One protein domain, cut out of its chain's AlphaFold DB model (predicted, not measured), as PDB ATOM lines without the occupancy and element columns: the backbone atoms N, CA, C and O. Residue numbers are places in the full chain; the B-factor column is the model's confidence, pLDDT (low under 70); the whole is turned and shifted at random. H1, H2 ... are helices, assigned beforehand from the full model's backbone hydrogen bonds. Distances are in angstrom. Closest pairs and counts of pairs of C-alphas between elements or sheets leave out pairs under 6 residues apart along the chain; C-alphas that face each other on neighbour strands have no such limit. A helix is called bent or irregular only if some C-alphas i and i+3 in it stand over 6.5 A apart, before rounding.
ATOM      1  N   GLU A  63      52.796  27.743  -8.602       73.69
ATOM      2  CA  GLU A  63      53.427  26.504  -8.119       73.69
ATOM      3  C   GLU A  63      52.522  25.267  -8.233       73.69
ATOM      4  O   GLU A  63      52.990  24.202  -8.632       73.69
ATOM      5  N   GLN A  64      51.223  25.399  -7.938       78.56
ATOM      6  CA  GLN A  64      50.272  24.280  -8.013       78.56
ATOM      7  C   GLN A  64      50.082  23.808  -9.457       78.56
ATOM      8  O   GLN A  64      50.043  22.609  -9.734       78.56
ATOM      9  N   LEU A  65      50.021  24.758 -10.392       80.38
ATOM     10  CA  LEU A  65      49.943  24.456 -11.815       80.38
ATOM     11  C   LEU A  65      51.241  23.815 -12.320       80.38
ATOM     12  O   LEU A  65      51.184  22.822 -13.045       80.38
ATOM     13  N   ARG A  66      52.398  24.308 -11.858       81.31
ATOM     14  CA  ARG A  66      53.711  23.757 -12.215       81.31
ATOM     15  C   ARG A  66      53.885  22.311 -11.785       81.31
ATOM     16  O   ARG A  66      54.335  21.484 -12.574       81.31
ATOM     17  N   GLN A  67      53.479  21.992 -10.561       81.19
ATOM     18  CA  GLN A  67      53.484  20.615 -10.079       81.19
ATOM     19  C   GLN A  67      52.608  19.723 -10.967       81.19
ATOM     20  O   GLN A  67      53.067  18.670 -11.400       81.19
ATOM     21  N   HIS A  68      51.402  20.170 -11.325       82.62
ATOM     22  CA  HIS A  68      50.461  19.379 -12.116       82.62
ATOM     23  C   HIS A  68      50.896  19.155 -13.576       82.62
ATOM     24  O   HIS A  68      50.795  18.038 -14.082       82.62
ATOM     25  N   TRP A  69      51.403  20.174 -14.282       84.31
ATOM     26  CA  TRP A  69      51.868  19.968 -15.662       84.31
ATOM     27  C   TRP A  69      53.219  19.250 -15.737       84.31
ATOM     28  O   TRP A  69      53.530  18.675 -16.769       84.31
ATOM     29  N   SER A  70      54.013  19.223 -14.659       77.94
ATOM     30  CA  SER A  70      55.264  18.445 -14.613       77.94
ATOM     31  C   SER A  70      55.047  16.931 -14.448       77.94
ATOM     32  O   SER A  70      55.940  16.143 -14.754       77.94
ATOM     33  N   GLN A  71      53.862  16.512 -13.987       77.75
ATOM     34  CA  GLN A  71      53.518  15.102 -13.763       77.75
ATOM     35  C   GLN A  71      53.271  14.328 -15.067       77.75
ATOM     36  O   GLN A  71      53.494  13.120 -15.103       77.75
ATOM     37  N   THR A  72      52.880  15.002 -16.154       67.31
ATOM     38  CA  THR A  72      52.636  14.361 -17.464       67.31
ATOM     39  C   THR A  72      53.875  13.731 -18.064       67.31
ATOM     40  O   THR A  72      53.766  12.713 -18.731       67.31
ATOM     41  N   MET A  73      55.053  14.290 -17.784       60.31
ATOM     42  CA  MET A  73      56.336  13.809 -18.304       60.31
ATOM     43  C   MET A  73      56.752  12.443 -17.734       60.31
ATOM     44  O   MET A  73      57.808  11.929 -18.088       60.31
ATOM     45  N   LYS A  74      55.964  11.872 -16.811       60.59
ATOM     46  CA  LYS A  74      56.260  10.617 -16.105       60.59
ATOM     47  C   LYS A  74      55.093   9.619 -16.104       60.59
ATOM     48  O   LYS A  74      55.227   8.568 -15.487       60.59
ATOM     49  N   GLY A  75      53.951   9.970 -16.699       62.00
ATOM     50  CA  GLY A  75      52.704   9.204 -16.598       62.00
ATOM     51  C   GLY A  75      52.387   8.363 -17.836       62.00
ATOM     52  O   GLY A  75      52.889   8.635 -18.925       62.00
ATOM     53  N   ASP A  76      51.512   7.369 -17.669       67.75
ATOM     54  CA  ASP A  76      51.027   6.530 -18.765       67.75
ATOM     55  C   ASP A  76      50.090   7.309 -19.717       67.75
ATOM     56  O   ASP A  76      49.234   8.083 -19.270       67.75
ATOM     57  N   PRO A  77      50.143   7.052 -21.038       64.62
ATOM     58  CA  PRO A  77      49.324   7.746 -22.044       64.62
ATOM     59  C   PRO A  77      47.807   7.540 -21.869       64.62
ATOM     60  O   PRO A  77      46.989   8.305 -22.390       64.62
ATOM     61  N   LYS A  78      47.398   6.521 -21.105       68.56
ATOM     62  CA  LYS A  78      45.987   6.224 -20.823       68.56
ATOM     63  C   LYS A  78      45.338   7.273 -19.912       68.56
ATOM     64  O   LYS A  78      44.158   7.577 -20.117       68.56
ATOM     65  N   ASP A  79      46.113   7.921 -19.043       81.25
ATOM     66  CA  ASP A  79      45.618   8.862 -18.025       81.25
ATOM     67  C   ASP A  79      45.560  10.323 -18.497       81.25
ATOM     68  O   ASP A  79      45.102  11.208 -17.769       81.25
ATOM     69  N   LEU A  80      45.936  10.592 -19.752       84.81
ATOM     70  CA  LEU A  80      45.953  11.944 -20.322       84.81
ATOM     71  C   LEU A  80      44.584  12.645 -20.285       84.81
ATOM     72  O   LEU A  80      44.524  13.863 -20.134       84.81
ATOM     73  N   SER A  81      43.478  11.899 -20.378       84.62
ATOM     74  CA  SER A  81      42.121  12.466 -20.284       84.62
ATOM     75  C   SER A  81      41.825  13.000 -18.880       84.62
ATOM     76  O   SER A  81      41.244  14.073 -18.727       84.62
ATOM     77  N   ILE A  82      42.245  12.259 -17.849       85.25
ATOM     78  CA  ILE A  82      42.073  12.642 -16.443       85.25
ATOM     79  C   ILE A  82      42.965  13.841 -16.145       85.25
ATOM     80  O   ILE A  82      42.504  14.823 -15.560       85.25
ATOM     81  N   TRP A  83      44.213  13.785 -16.614       88.50
ATOM     82  CA  TRP A  83      45.137  14.899 -16.508       88.50
ATOM     83  C   TRP A  83      44.570  16.169 -17.153       88.50
ATOM     84  O   TRP A  83      44.542  17.207 -16.499       88.50
ATOM     85  N   LEU A  84      44.060  16.102 -18.389       87.00
ATOM     86  CA  LEU A  84      43.525  17.276 -19.080       87.00
ATOM     87  C   LEU A  84      42.322  17.865 -18.337       87.00
ATOM     88  O   LEU A  84      42.286  19.070 -18.113       87.00
ATOM     89  N   ASN A  85      41.377  17.034 -17.890       86.75
ATOM     90  CA  ASN A  85      40.221  17.504 -17.120       86.75
ATOM     91  C   ASN A  85      40.656  18.190 -15.815       86.75
ATOM     92  O   ASN A  85      40.131  19.244 -15.448       86.75
ATOM     93  N   LYS A  86      41.652  17.624 -15.119       86.75
ATOM     94  CA  LYS A  86      42.181  18.229 -13.895       86.75
ATOM     95  C   LYS A  86      42.946  19.519 -14.181       86.75
ATOM     96  O   LYS A  86      42.819  20.482 -13.429       86.75
ATOM     97  N   PHE A  87      43.682  19.566 -15.287       88.81
ATOM     98  CA  PHE A  87      44.376  20.762 -15.745       88.81
ATOM     99  C   PHE A  87      43.389  21.888 -16.077       88.81
ATOM    100  O   PHE A  87      43.553  22.996 -15.576       88.81
ATOM    101  N   GLN A  88      42.322  21.595 -16.827       89.25
ATOM    102  CA  GLN A  88      41.239  22.534 -17.143       89.25
ATOM    103  C   GLN A  88      40.609  23.127 -15.878       89.25
ATOM    104  O   GLN A  88      40.449  24.342 -15.772       89.25
ATOM    105  N   GLN A  89      40.313  22.278 -14.889       86.50
ATOM    106  CA  GLN A  89      39.801  22.720 -13.593       86.50
ATOM    107  C   GLN A  89      40.778  23.676 -12.891       86.50
ATOM    108  O   GLN A  89      40.381  24.761 -12.469       86.50
ATOM    109  N   LEU A  90      42.052  23.290 -12.772       85.25
ATOM    110  CA  LEU A  90      43.057  24.098 -12.077       85.25
ATOM    111  C   LEU A  90      43.281  25.449 -12.768       85.25
ATOM    112  O   LEU A  90      43.409  26.468 -12.096       85.25
ATOM    113  N   VAL A  91      43.296  25.480 -14.100       86.75
ATOM    114  CA  VAL A  91      43.445  26.722 -14.872       86.75
ATOM    115  C   VAL A  91      42.258  27.663 -14.636       86.75
ATOM    116  O   VAL A  91      42.458  28.867 -14.477       86.75
ATOM    117  N   LEU A  92      41.036  27.132 -14.537       85.44
ATOM    118  CA  LEU A  92      39.843  27.931 -14.247       85.44
ATOM    119  C   LEU A  92      39.850  28.495 -12.815       85.44
ATOM    120  O   LEU A  92      39.555  29.673 -12.613       85.44
ATOM    121  N   GLU A  93      40.251  27.690 -11.827       82.88
ATOM    122  CA  GLU A  93      40.384  28.106 -10.419       82.88
ATOM    123  C   GLU A  93      41.475  29.171 -10.201       82.88
ATOM    124  O   GLU A  93      41.399  29.953  -9.252       82.88
ATOM    125  N   GLN A  94      42.486  29.216 -11.071       83.44
ATOM    126  CA  GLN A  94      43.592  30.178 -11.004       83.44
ATOM    127  C   GLN A  94      43.393  31.405 -11.905       83.44
ATOM    128  O   GLN A  94      44.220  32.318 -11.878       83.44
ATOM    129  N   SER A  95      42.296  31.468 -12.669       84.00
ATOM    130  CA  SER A  95      42.036  32.576 -13.589       84.00
ATOM    131  C   SER A  95      42.009  33.927 -12.864       84.00
ATOM    132  O   SER A  95      41.415  34.077 -11.790       84.00
ATOM    133  N   LEU A  96      42.631  34.945 -13.464       75.94
ATOM    134  CA  LEU A  96      42.746  36.290 -12.887       75.94
ATOM    135  C   LEU A  96      41.404  37.026 -12.880       75.94
ATOM    136  O   LEU A  96      41.167  37.876 -12.021       75.94
ATOM    137  N   ALA A  97      40.502  36.660 -13.793       79.12
ATOM    138  CA  ALA A  97      39.155  37.199 -13.841       79.12
ATOM    139  C   ALA A  97      38.290  36.588 -12.728       79.12
ATOM    140  O   ALA A  97      38.036  35.383 -12.695       79.12
ATOM    141  N   TYR A  98      37.780  37.446 -11.841       77.62
ATOM    142  CA  TYR A  98      36.898  37.040 -10.745       77.62
ATOM    143  C   TYR A  98      35.669  36.222 -11.202       77.62
ATOM    144  O   TYR A  98      35.409  35.194 -10.578       77.62
ATOM    145  N   PRO A  99      34.953  36.578 -12.296       80.62
ATOM    146  CA  PRO A  99      33.811  35.787 -12.756       80.62
ATOM    147  C   PRO A  99      34.193  34.360 -13.168       80.62
ATOM    148  O   PRO A  99      33.512  33.414 -12.786       80.62
ATOM    149  N   LEU A 100      35.308  34.189 -13.894       81.06
ATOM    150  CA  LEU A 100      35.794  32.872 -14.329       81.06
ATOM    151  C   LEU A 100      36.161  31.998 -13.128       81.06
ATOM    152  O   LEU A 100      35.774  30.833 -13.057       81.06
ATOM    153  N   ARG A 101      36.829  32.596 -12.139       81.00
ATOM    154  CA  ARG A 101      37.209  31.909 -10.906       81.00
ATOM    155  C   ARG A 101      36.008  31.471 -10.076       81.00
ATOM    156  O   ARG A 101      35.980  30.339  -9.606       81.00
ATOM    157  N   ALA A 102      35.015  32.347  -9.918       77.06
ATOM    158  CA  ALA A 102      33.790  32.035  -9.187       77.06
ATOM    159  C   ALA A 102      33.022  30.878  -9.846       77.06
ATOM    160  O   ALA A 102      32.527  29.989  -9.152       77.06
ATOM    161  N   MET A 103      32.984  30.839 -11.184       78.06
ATOM    162  CA  MET A 103      32.408  29.714 -11.925       78.06
ATOM    163  C   MET A 103      33.199  28.418 -11.700       78.06
ATOM    164  O   MET A 103      32.593  27.375 -11.463       78.06
ATOM    165  N   GLY A 104      34.532  28.487 -11.672       71.31
ATOM    166  CA  GLY A 104      35.381  27.343 -11.334       71.31
ATOM    167  C   GLY A 104      35.140  26.796  -9.924       71.31
ATOM    168  O   GLY A 104      34.982  25.599  -9.739       71.31
ATOM    169  N   THR A 105      35.038  27.644  -8.905       72.50
ATOM    170  CA  THR A 105      34.918  27.149  -7.522       72.50
ATOM    171  C   THR A 105      33.500  26.740  -7.126       72.50
ATOM    172  O   THR A 105      33.339  25.883  -6.261       72.50
ATOM    173  N   CYS A 106      32.467  27.349  -7.720       72.50
ATOM    174  CA  CYS A 106      31.081  27.167  -7.275       72.50
ATOM    175  C   CYS A 106      30.219  26.329  -8.228       72.50
ATOM    176  O   CYS A 106      29.316  25.641  -7.760       72.50
ATOM    177  N   LEU A 107      30.462  26.374  -9.545       69.25
ATOM    178  CA  LEU A 107      29.566  25.760 -10.539       69.25
ATOM    179  C   LEU A 107      30.058  24.415 -11.087       69.25
ATOM    180  O   LEU A 107      29.254  23.688 -11.667       69.25
ATOM    181  N   ILE A 108      31.315  24.027 -10.843       70.94
ATOM    182  CA  ILE A 108      31.850  22.722 -11.284       70.94
ATOM    183  C   ILE A 108      31.035  21.541 -10.732       70.94
ATOM    184  O   ILE A 108      30.871  20.538 -11.418       70.94
ATOM    185  N   GLN A 109      30.484  21.658  -9.517       73.62
ATOM    186  CA  GLN A 109      29.672  20.597  -8.904       73.62
ATOM    187  C   GLN A 109      28.313  20.396  -9.591       73.62
ATOM    188  O   GLN A 109      27.723  19.327  -9.474       73.62
ATOM    189  N   ILE A 110      27.817  21.419 -10.290       76.12
ATOM    190  CA  ILE A 110      26.492  21.428 -10.921       76.12
ATOM    191  C   ILE A 110      26.612  21.138 -12.420       76.12
ATOM    192  O   ILE A 110      25.782  20.419 -12.970       76.12
ATOM    193  N   LEU A 111      27.651  21.666 -13.077       78.06
ATOM    194  CA  LEU A 111      27.878  21.487 -14.509       78.06
ATOM    195  C   LEU A 111      29.339  21.070 -14.783       78.06
ATOM    196  O   LEU A 111      30.218  21.927 -14.927       78.06
ATOM    197  N   PRO A 112      29.610  19.753 -14.899       77.50
ATOM    198  CA  PRO A 112      30.961  19.222 -15.099       77.50
ATOM    199  C   PRO A 112      31.635  19.624 -16.421       77.50
ATOM    200  O   PRO A 112      32.843  19.440 -16.555       77.50
ATOM    201  N   SER A 113      30.892  20.159 -17.401       84.75
ATOM    202  CA  SER A 113      31.447  20.604 -18.691       84.75
ATOM    203  C   SER A 113      32.095  21.992 -18.640       84.75
ATOM    204  O   SER A 113      32.937  22.287 -19.483       84.75
ATOM    205  N   ILE A 114      31.786  22.822 -17.632       85.38
ATOM    206  CA  ILE A 114      32.264  24.218 -17.544       85.38
ATOM    207  C   ILE A 114      33.788  24.348 -17.695       85.38
ATOM    208  O   ILE A 114      34.225  25.223 -18.447       85.38
ATOM    209  N   PRO A 115      34.622  23.521 -17.028       82.25
ATOM    210  CA  PRO A 115      36.071  23.612 -17.185       82.25
ATOM    211  C   PRO A 115      36.536  23.402 -18.625       82.25
ATOM    212  O   PRO A 115      37.503  24.035 -19.034       82.25
ATOM    213  N   ARG A 116      35.845  22.554 -19.398       84.06
ATOM    214  CA  ARG A 116      36.140  22.310 -20.814       84.06
ATOM    215  C   ARG A 116      35.745  23.514 -21.668       84.06
ATOM    216  O   ARG A 116      36.548  23.965 -22.477       84.06
ATOM    217  N   ASP A 117      34.552  24.056 -21.443       85.56
ATOM    218  CA  ASP A 117      33.984  25.136 -22.259       85.56
ATOM    219  C   ASP A 117      34.729  26.469 -22.057       85.56
ATOM    220  O   ASP A 117      34.969  27.218 -23.004       85.56
ATOM    221  N   LEU A 118      35.154  26.761 -20.822       88.25
ATOM    222  CA  LEU A 118      35.870  27.997 -20.471       88.25
ATOM    223  C   LEU A 118      37.396  27.855 -20.496       88.25
ATOM    224  O   LEU A 118      38.115  28.793 -20.121       88.25
ATOM    225  N   PHE A 119      37.910  26.705 -20.932       89.81
ATOM    226  CA  PHE A 119      39.334  26.396 -20.867       89.81
ATOM    227  C   PHE A 119      40.188  27.422 -21.616       89.81
ATOM    228  O   PHE A 119      41.102  27.993 -21.033       89.81
ATOM    229  N   ASN A 120      39.864  27.725 -22.876       90.38
ATOM    230  CA  ASN A 120      40.688  28.610 -23.708       90.38
ATOM    231  C   ASN A 120      40.838  30.016 -23.100       90.38
ATOM    232  O   ASN A 120      41.932  30.575 -23.044       90.38
ATOM    233  N   VAL A 121      39.737  30.574 -22.587       86.31
ATOM    234  CA  VAL A 121      39.710  31.922 -22.001       86.31
ATOM    235  C   VAL A 121      40.439  31.955 -20.656       86.31
ATOM    236  O   VAL A 121      41.234  32.860 -20.393       86.31
ATOM    237  N   SER A 122      40.191  30.957 -19.804       86.00
ATOM    238  CA  SER A 122      40.873  30.839 -18.512       86.00
ATOM    239  C   SER A 122      42.375  30.593 -18.681       86.00
ATOM    240  O   SER A 122      43.170  31.199 -17.963       86.00
ATOM    241  N   PHE A 123      42.769  29.803 -19.685       89.38
ATOM    242  CA  PHE A 123      44.162  29.579 -20.049       89.38
ATOM    243  C   PHE A 123      44.846  30.871 -20.470       89.38
ATOM    244  O   PHE A 123      45.890  31.183 -19.913       89.38
ATOM    245  N   MET A 124      44.268  31.657 -21.385       87.06
ATOM    246  CA  MET A 124      44.907  32.901 -21.838       87.06
ATOM    247  C   MET A 124      45.069  33.925 -20.714       87.06
ATOM    248  O   MET A 124      46.089  34.612 -20.648       87.06
ATOM    249  N   SER A 125      44.107  33.986 -19.786       83.88
ATOM    250  CA  SER A 125      44.247  34.797 -18.575       83.88
ATOM    251  C   SER A 125      45.465  34.359 -17.758       83.88
ATOM    252  O   SER A 125      46.287  35.201 -17.410       83.88
ATOM    253  N   CYS A 126      45.616  33.060 -17.499       85.06
ATOM    254  CA  CYS A 126      46.764  32.521 -16.772       85.06
ATOM    255  C   CYS A 126      48.082  32.704 -17.548       85.06
ATOM    256  O   CYS A 126      49.088  33.082 -16.961       85.06
ATOM    257  N   TRP A 127      48.074  32.500 -18.867       85.88
ATOM    258  CA  TRP A 127      49.239  32.600 -19.753       85.88
ATOM    259  C   TRP A 127      49.887  33.990 -19.733       85.88
ATOM    260  O   TRP A 127      51.116  34.105 -19.711       85.88
ATOM    261  N   SER A 128      49.062  35.043 -19.681       81.75
ATOM    262  CA  SER A 128      49.527  36.436 -19.683       81.75
ATOM    263  C   SER A 128      50.414  36.809 -18.484       81.75
ATOM    264  O   SER A 128      51.329  37.610 -18.652       81.75
ATOM    265  N   GLU A 129      50.238  36.162 -17.329       83.38
ATOM    266  CA  GLU A 129      51.014  36.422 -16.101       83.38
ATOM    267  C   GLU A 129      52.178  35.439 -15.883       83.38
ATOM    268  O   GLU A 129      52.980  35.614 -14.967       83.38
ATOM    269  N   LEU A 130      52.292  34.381 -16.696       83.69
ATOM    270  CA  LEU A 130      53.389  33.417 -16.569       83.69
ATOM    271  C   LEU A 130      54.730  34.013 -17.022       83.69
ATOM    272  O   LEU A 130      54.807  34.736 -18.015       83.69
ATOM    273  N   ASN A 131      55.805  33.619 -16.334       84.25
ATOM    274  CA  ASN A 131      57.182  33.932 -16.724       84.25
ATOM    275  C   ASN A 131      57.573  33.209 -18.025       84.25
ATOM    276  O   ASN A 131      57.038  32.141 -18.328       84.25
ATOM    277  N   SER A 132      58.584  33.716 -18.740       81.44
ATOM    278  CA  SER A 132      59.104  33.098 -19.975       81.44
ATOM    279  C   SER A 132      59.493  31.622 -19.795       81.44
ATOM    280  O   SER A 132      59.089  30.777 -20.589       81.44
ATOM    281  N   HIS A 133      60.180  31.284 -18.698       84.31
ATOM    282  CA  HIS A 133      60.540  29.901 -18.358       84.31
ATOM    283  C   HIS A 133      59.312  28.987 -18.185       84.31
ATOM    284  O   HIS A 133      59.299  27.849 -18.653       84.31
ATOM    285  N   ASP A 134      58.259  29.478 -17.526       83.06
ATOM    286  CA  ASP A 134      57.045  28.691 -17.286       83.06
ATOM    287  C   ASP A 134      56.227  28.510 -18.563       83.06
ATOM    288  O   ASP A 134      55.706  27.420 -18.803       83.06
ATOM    289  N   ARG A 135      56.175  29.537 -19.419       86.69
ATOM    290  CA  ARG A 135      55.579  29.447 -20.758       86.69
ATOM    291  C   ARG A 135      56.288  28.401 -21.614       86.69
ATOM    292  O   ARG A 135      55.623  27.572 -22.234       86.69
ATOM    293  N   GLN A 136      57.620  28.376 -21.600       85.38
ATOM    294  CA  GLN A 136      58.397  27.376 -22.334       85.38
ATOM    295  C   GLN A 136      58.200  25.964 -21.764       85.38
ATOM    296  O   GLN A 136      57.979  25.015 -22.514       85.38
ATOM    297  N   SER A 137      58.196  25.813 -20.435       86.62
ATOM    298  CA  SER A 137      57.903  24.529 -19.788       86.62
ATOM    299  C   SER A 137      56.512  24.007 -20.155       86.62
ATOM    300  O   SER A 137      56.372  22.822 -20.455       86.62
ATOM    301  N   LEU A 138      55.492  24.864 -20.139       87.06
ATOM    302  CA  LEU A 138      54.119  24.492 -20.476       87.06
ATOM    303  C   LEU A 138      53.972  24.165 -21.967       87.06
ATOM    304  O   LEU A 138      53.313  23.192 -22.322       87.06
ATOM    305  N   THR A 139      54.655  24.914 -22.831       87.38
ATOM    306  CA  THR A 139      54.757  24.633 -24.270       87.38
ATOM    307  C   THR A 139      55.339  23.248 -24.539       87.38
ATOM    308  O   THR A 139      54.773  22.473 -25.313       87.38
ATOM    309  N   ASN A 140      56.432  22.894 -23.859       86.56
ATOM    310  CA  ASN A 140      57.055  21.576 -23.989       86.56
ATOM    311  C   ASN A 140      56.105  20.463 -23.529       86.56
ATOM    312  O   ASN A 140      56.036  19.411 -24.162       86.56
ATOM    313  N   VAL A 141      55.323  20.707 -22.471       87.44
ATOM    314  CA  VAL A 141      54.291  19.770 -22.009       87.44
ATOM    315  C   VAL A 141      53.182  19.591 -23.034       87.44
ATOM    316  O   VAL A 141      52.856  18.455 -23.364       87.44
ATOM    317  N   LEU A 142      52.625  20.673 -23.573       88.38
ATOM    318  CA  LEU A 142      51.581  20.585 -24.596       88.38
ATOM    319  C   LEU A 142      52.091  19.903 -25.875       88.38
ATOM    320  O   LEU A 142      51.371  19.104 -26.471       88.38
ATOM    321  N   THR A 143      53.347  20.155 -26.250       88.00
ATOM    322  CA  THR A 143      54.011  19.500 -27.388       88.00
ATOM    323  C   THR A 143      54.176  17.998 -27.146       88.00
ATOM    324  O   THR A 143      53.826  17.193 -28.008       88.00
ATOM    325  N   TYR A 144      54.636  17.604 -25.954       86.88
ATOM    326  CA  TYR A 144      54.741  16.198 -25.564       86.88
ATOM    327  C   TYR A 144      53.373  15.504 -25.572       86.88
ATOM    328  O   TYR A 144      53.221  14.458 -26.201       86.88
ATOM    329  N   VAL A 145      52.353  16.115 -24.958       86.75
ATOM    330  CA  VAL A 145      50.992  15.561 -24.933       86.75
ATOM    331  C   VAL A 145      50.457  15.368 -26.350       86.75
ATOM    332  O   VAL A 145      49.920  14.305 -26.640       86.75
ATOM    333  N   LEU A 146      50.645  16.334 -27.255       85.88
ATOM    334  CA  LEU A 146      50.247  16.167 -28.655       85.88
ATOM    335  C   LEU A 146      51.006  15.038 -29.355       85.88
ATOM    336  O   LEU A 146      50.389  14.301 -30.117       85.88
ATOM    337  N   SER A 147      52.308  14.874 -29.102       86.19
ATOM    338  CA  SER A 147      53.099  13.813 -29.742       86.19
ATOM    339  C   SER A 147      52.645  12.404 -29.341       86.19
ATOM    340  O   SER A 147      52.491  11.552 -30.211       86.19
ATOM    341  N   VAL A 148      52.361  12.185 -28.053       85.88
ATOM    342  CA  VAL A 148      52.053  10.861 -27.483       85.88
ATOM    343  C   VAL A 148      50.558  10.520 -27.546       85.88
ATOM    344  O   VAL A 148      50.176   9.358 -27.444       85.88
ATOM    345  N   CYS A 149      49.682  11.518 -27.679       82.94
ATOM    346  CA  CYS A 149      48.245  11.292 -27.657       82.94
ATOM    347  C   CYS A 149      47.695  10.855 -29.022       82.94
ATOM    348  O   CYS A 149      47.931  11.522 -30.033       82.94
ATOM    349  N   ASP A 150      46.864   9.808 -28.984       81.12
ATOM    350  CA  ASP A 150      46.050   9.322 -30.110       81.12
ATOM    351  C   ASP A 150      44.540   9.560 -29.894       81.12
ATOM    352  O   ASP A 150      43.710   9.192 -30.722       81.12
ATOM    353  N   LYS A 151      44.147  10.172 -28.766       82.94
ATOM    354  CA  LYS A 151      42.734  10.422 -28.439       82.94
ATOM    355  C   LYS A 151      42.243  11.712 -29.121       82.94
ATOM    356  O   LYS A 151      42.765  12.786 -28.800       82.94
ATOM    357  N   PRO A 152      41.195  11.651 -29.965       84.25
ATOM    358  CA  PRO A 152      40.742  12.795 -30.757       84.25
ATOM    359  C   PRO A 152      40.272  13.977 -29.895       84.25
ATOM    360  O   PRO A 152      40.631  15.117 -30.177       84.25
ATOM    361  N   ASP A 153      39.561  13.718 -28.795       85.38
ATOM    362  CA  ASP A 153      39.033  14.759 -27.897       85.38
ATOM    363  C   ASP A 153      40.130  15.649 -27.290       85.38
ATOM    364  O   ASP A 153      39.974  16.868 -27.159       85.38
ATOM    365  N   ILE A 154      41.257  15.040 -26.908       87.38
ATOM    366  CA  ILE A 154      42.394  15.737 -26.292       87.38
ATOM    367  C   ILE A 154      43.092  16.590 -27.344       87.38
ATOM    368  O   ILE A 154      43.327  17.778 -27.118       87.38
ATOM    369  N   ILE A 155      43.376  15.993 -28.503       87.12
ATOM    370  CA  ILE A 155      44.015  16.682 -29.622       87.12
ATOM    371  C   ILE A 155      43.161  17.884 -30.044       87.12
ATOM    372  O   ILE A 155      43.684  18.992 -30.112       87.12
ATOM    373  N   GLN A 156      41.846  17.720 -30.227       88.81
ATOM    374  CA  GLN A 156      40.952  18.829 -30.590       88.81
ATOM    375  C   GLN A 156      40.940  19.948 -29.553       88.81
ATOM    376  O   GLN A 156      40.968  21.124 -29.916       88.81
ATOM    377  N   THR A 157      40.950  19.605 -28.264       88.94
ATOM    378  CA  THR A 157      41.008  20.605 -27.190       88.94
ATOM    379  C   THR A 157      42.290  21.436 -27.276       88.94
ATOM    380  O   THR A 157      42.237  22.661 -27.181       88.94
ATOM    381  N   ILE A 158      43.438  20.793 -27.500       90.00
ATOM    382  CA  ILE A 158      44.721  21.496 -27.627       90.00
ATOM    383  C   ILE A 158      44.780  22.297 -28.938       90.00
ATOM    384  O   ILE A 158      45.250  23.432 -28.932       90.00
ATOM    385  N   LEU A 159      44.253  21.773 -30.050       88.81
ATOM    386  CA  LEU A 159      44.172  22.507 -31.319       88.81
ATOM    387  C   LEU A 159      43.300  23.766 -31.198       88.81
ATOM    388  O   LEU A 159      43.686  24.820 -31.700       88.81
ATOM    389  N   ASN A 160      42.155  23.676 -30.512       91.00
ATOM    390  CA  ASN A 160      41.298  24.822 -30.184       91.00
ATOM    391  C   ASN A 160      42.045  25.861 -29.339       91.00
ATOM    392  O   ASN A 160      41.919  27.059 -29.581       91.00
ATOM    393  N   LEU A 161      42.829  25.403 -28.359       90.75
ATOM    394  CA  LEU A 161      43.612  26.280 -27.498       90.75
ATOM    395  C   LEU A 161      44.669  27.057 -28.292       90.75
ATOM    396  O   LEU A 161      44.765  28.274 -28.152       90.75
ATOM    397  N   VAL A 162      45.446  26.363 -29.125       87.00
ATOM    398  CA  VAL A 162      46.502  26.969 -29.951       87.00
ATOM    399  C   VAL A 162      45.914  27.984 -30.928       87.00
ATOM    400  O   VAL A 162      46.446  29.076 -31.104       87.00
ATOM    401  N   GLU A 163      44.783  27.654 -31.544       86.69
ATOM    402  CA  GLU A 163      44.073  28.574 -32.423       86.69
ATOM    403  C   GLU A 163      43.599  29.827 -31.680       86.69
ATOM    404  O   GLU A 163      43.842  30.943 -32.141       86.69
ATOM    405  N   PHE A 164      42.983  29.652 -30.510       88.12
ATOM    406  CA  PHE A 164      42.537  30.763 -29.676       88.12
ATOM    407  C   PHE A 164      43.707  31.656 -29.239       88.12
ATOM    408  O   PHE A 164      43.615  32.879 -29.335       88.12
ATOM    409  N   HIS A 165      44.828  31.050 -28.838       86.69
ATOM    410  CA  HIS A 165      46.073  31.744 -28.510       86.69
ATOM    411  C   HIS A 165      46.557  32.613 -29.679       86.69
ATOM    412  O   HIS A 165      46.755  33.817 -29.513       86.69
ATOM    413  N   ASN A 166      46.660  32.036 -30.881       82.00
ATOM    414  CA  ASN A 166      47.127  32.759 -32.065       82.00
ATOM    415  C   ASN A 166      46.213  33.944 -32.412       82.00
ATOM    416  O   ASN A 166      46.703  35.022 -32.750       82.00
ATOM    417  N   HIS A 167      44.890  33.790 -32.283       82.38
ATOM    418  CA  HIS A 167      43.946  34.892 -32.495       82.38
ATOM    419  C   HIS A 167      44.098  36.016 -31.465       82.38
ATOM    420  O   HIS A 167      44.046  37.194 -31.834       82.38
ATOM    421  N   CYS A 168      44.304  35.679 -30.191       81.06
ATOM    422  CA  CYS A 168      44.561  36.669 -29.147       81.06
ATOM    423  C   CYS A 168      45.857  37.447 -29.413       81.06
ATOM    424  O   CYS A 168      45.854  38.676 -29.328       81.06
ATOM    425  N   ASP A 169      46.929  36.762 -29.808       72.75
ATOM    426  CA  ASP A 169      48.216  37.392 -30.112       72.75
ATOM    427  C   ASP A 169      48.150  38.305 -31.340       72.75
ATOM    428  O   ASP A 169      48.658  39.429 -31.313       72.75
ATOM    429  N   LEU A 170      47.484  37.858 -32.411       68.62
ATOM    430  CA  LEU A 170      47.244  38.661 -33.614       68.62
ATOM    431  C   LEU A 170      46.472  39.943 -33.281       68.62
ATOM    432  O   LEU A 170      46.865  41.031 -33.708       68.62
ATOM    433  N   LYS A 171      45.409  39.836 -32.476       68.88
ATOM    434  CA  LYS A 171      44.615  40.992 -32.044       68.88
ATOM    435  C   LYS A 171      45.453  41.990 -31.241       68.88
ATOM    436  O   LYS A 171      45.412  43.185 -31.526       68.88
ATOM    437  N   LEU A 172      46.264  41.509 -30.297       60.72
ATOM    438  CA  LEU A 172      47.159  42.359 -29.505       60.72
ATOM    439  C   LEU A 172      48.202  43.077 -30.377       60.72
ATOM    440  O   LEU A 172      48.513  44.242 -30.124       60.72
ATOM    441  N   LYS A 173      48.729  42.417 -31.416       62.50
ATOM    442  CA  LYS A 173      49.679  43.022 -32.366       62.50
ATOM    443  C   LYS A 173      49.022  44.126 -33.204       62.50
ATOM    444  O   LYS A 173      49.588  45.213 -33.311       62.50
ATOM    445  N   LEU A 174      47.815  43.892 -33.722       65.06
ATOM    446  CA  LEU A 174      47.061  44.889 -34.495       65.06
ATOM    447  C   LEU A 174      46.697  46.124 -33.653       65.06
ATOM    448  O   LEU A 174      46.870  47.254 -34.105       65.06
TER     449      LEU A 174
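This is residues 63 to 174 of the 487 residues of a protein of Rotaria sp. Silwood2 (UniProt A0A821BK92). Two helical hairpins, H1 with H2 and H6 with H7, stand next to each other with their turns at the same end, and H5 crosses near the opposite end, packing on H2 and H7. H3 and H4 pack on the last part of H2, and H7, the longest helix, runs on past H5; H6 and H7 meet loosely. The printed part has 112 residues, with seven named helices, H1 to H7 in order, and no named strand: the class is all helix. It is compact, with a radius of gyration of the C-alphas of 13.7 A, and spans 38 by 35 by 27 A.

H1, residues 63 to 74, begins at C-alpha 63 (53.427, 26.504, -8.119) and is 18.0 A long. H2, residues 77 to 93, is 25.1 A long; it is irregular, with C-alphas 78 and 81 7.4 A apart, and has a kink of 27 degrees near residue 84. H3 is residues 98 to 106, H4 residues 114 to 117, and H5 residues 119 to 129, 16.1 A long. H6, residues 132 to 148, is 24.5 A long and begins at C-alpha 132 (59.104, 33.098, -19.975). H7, residues 152 to 174, is 32.9 A long and ends at C-alpha 174 (47.061, 44.889, -34.495).

H2 is the hub, touching five helices. It touches H1 in a hairpin, opposite ways at a shallow tilt of 10 degrees, the closest C-alphas being those of Leu 65 and Leu 90, 6.9 A apart. With residues 89 to 93 alone it touches H3, closest at the C-alphas of Glu 93 and Arg 101, 5.0 A. With residues 85 to 92 alone it touches H4, closest at the C-alphas of Gln 89 and Pro 115, 5.3 A. With residues 88 to 92 alone it touches H5, at a steep tilt of 66 degrees, closest at the C-alphas of Leu 92 and Ser 122, 5.3 A. H2 and H7 only just touch, with 3 pairs of C-alphas within 8 A, closest at Ser 81 and Ile 154, 6.8 A. H7 touches H5 with residues 160 to 165 alone, at a steep tilt of 49 degrees, closest at the C-alphas of Asn 120 and Leu 161, 5.3 A. H6 and H7 form a hairpin but only just touch, with 3 pairs within 8 A, closest at the C-alphas of Leu 146 and Ile 155, 6.3 A. H1 touches H6, closest at the C-alphas of Trp 69 and Val 141, 6.8 A, and is apart from H7. Every O i to N i+4 pair is within hydrogen-bond range in H3, H6 and H7, against 5 of 8 in H1, 11 of 13 in H2 and 6 of 7 in H5; H4 is too short for such a pair.

The C-alphas farthest apart, those of Asp 76 and Leu 174, are 41.6 A apart. The printed part has no cut and no long link. The mean pLDDT of the printed part is 81.5; residues 72 to 78, 107 and 170 to 174 are under 70.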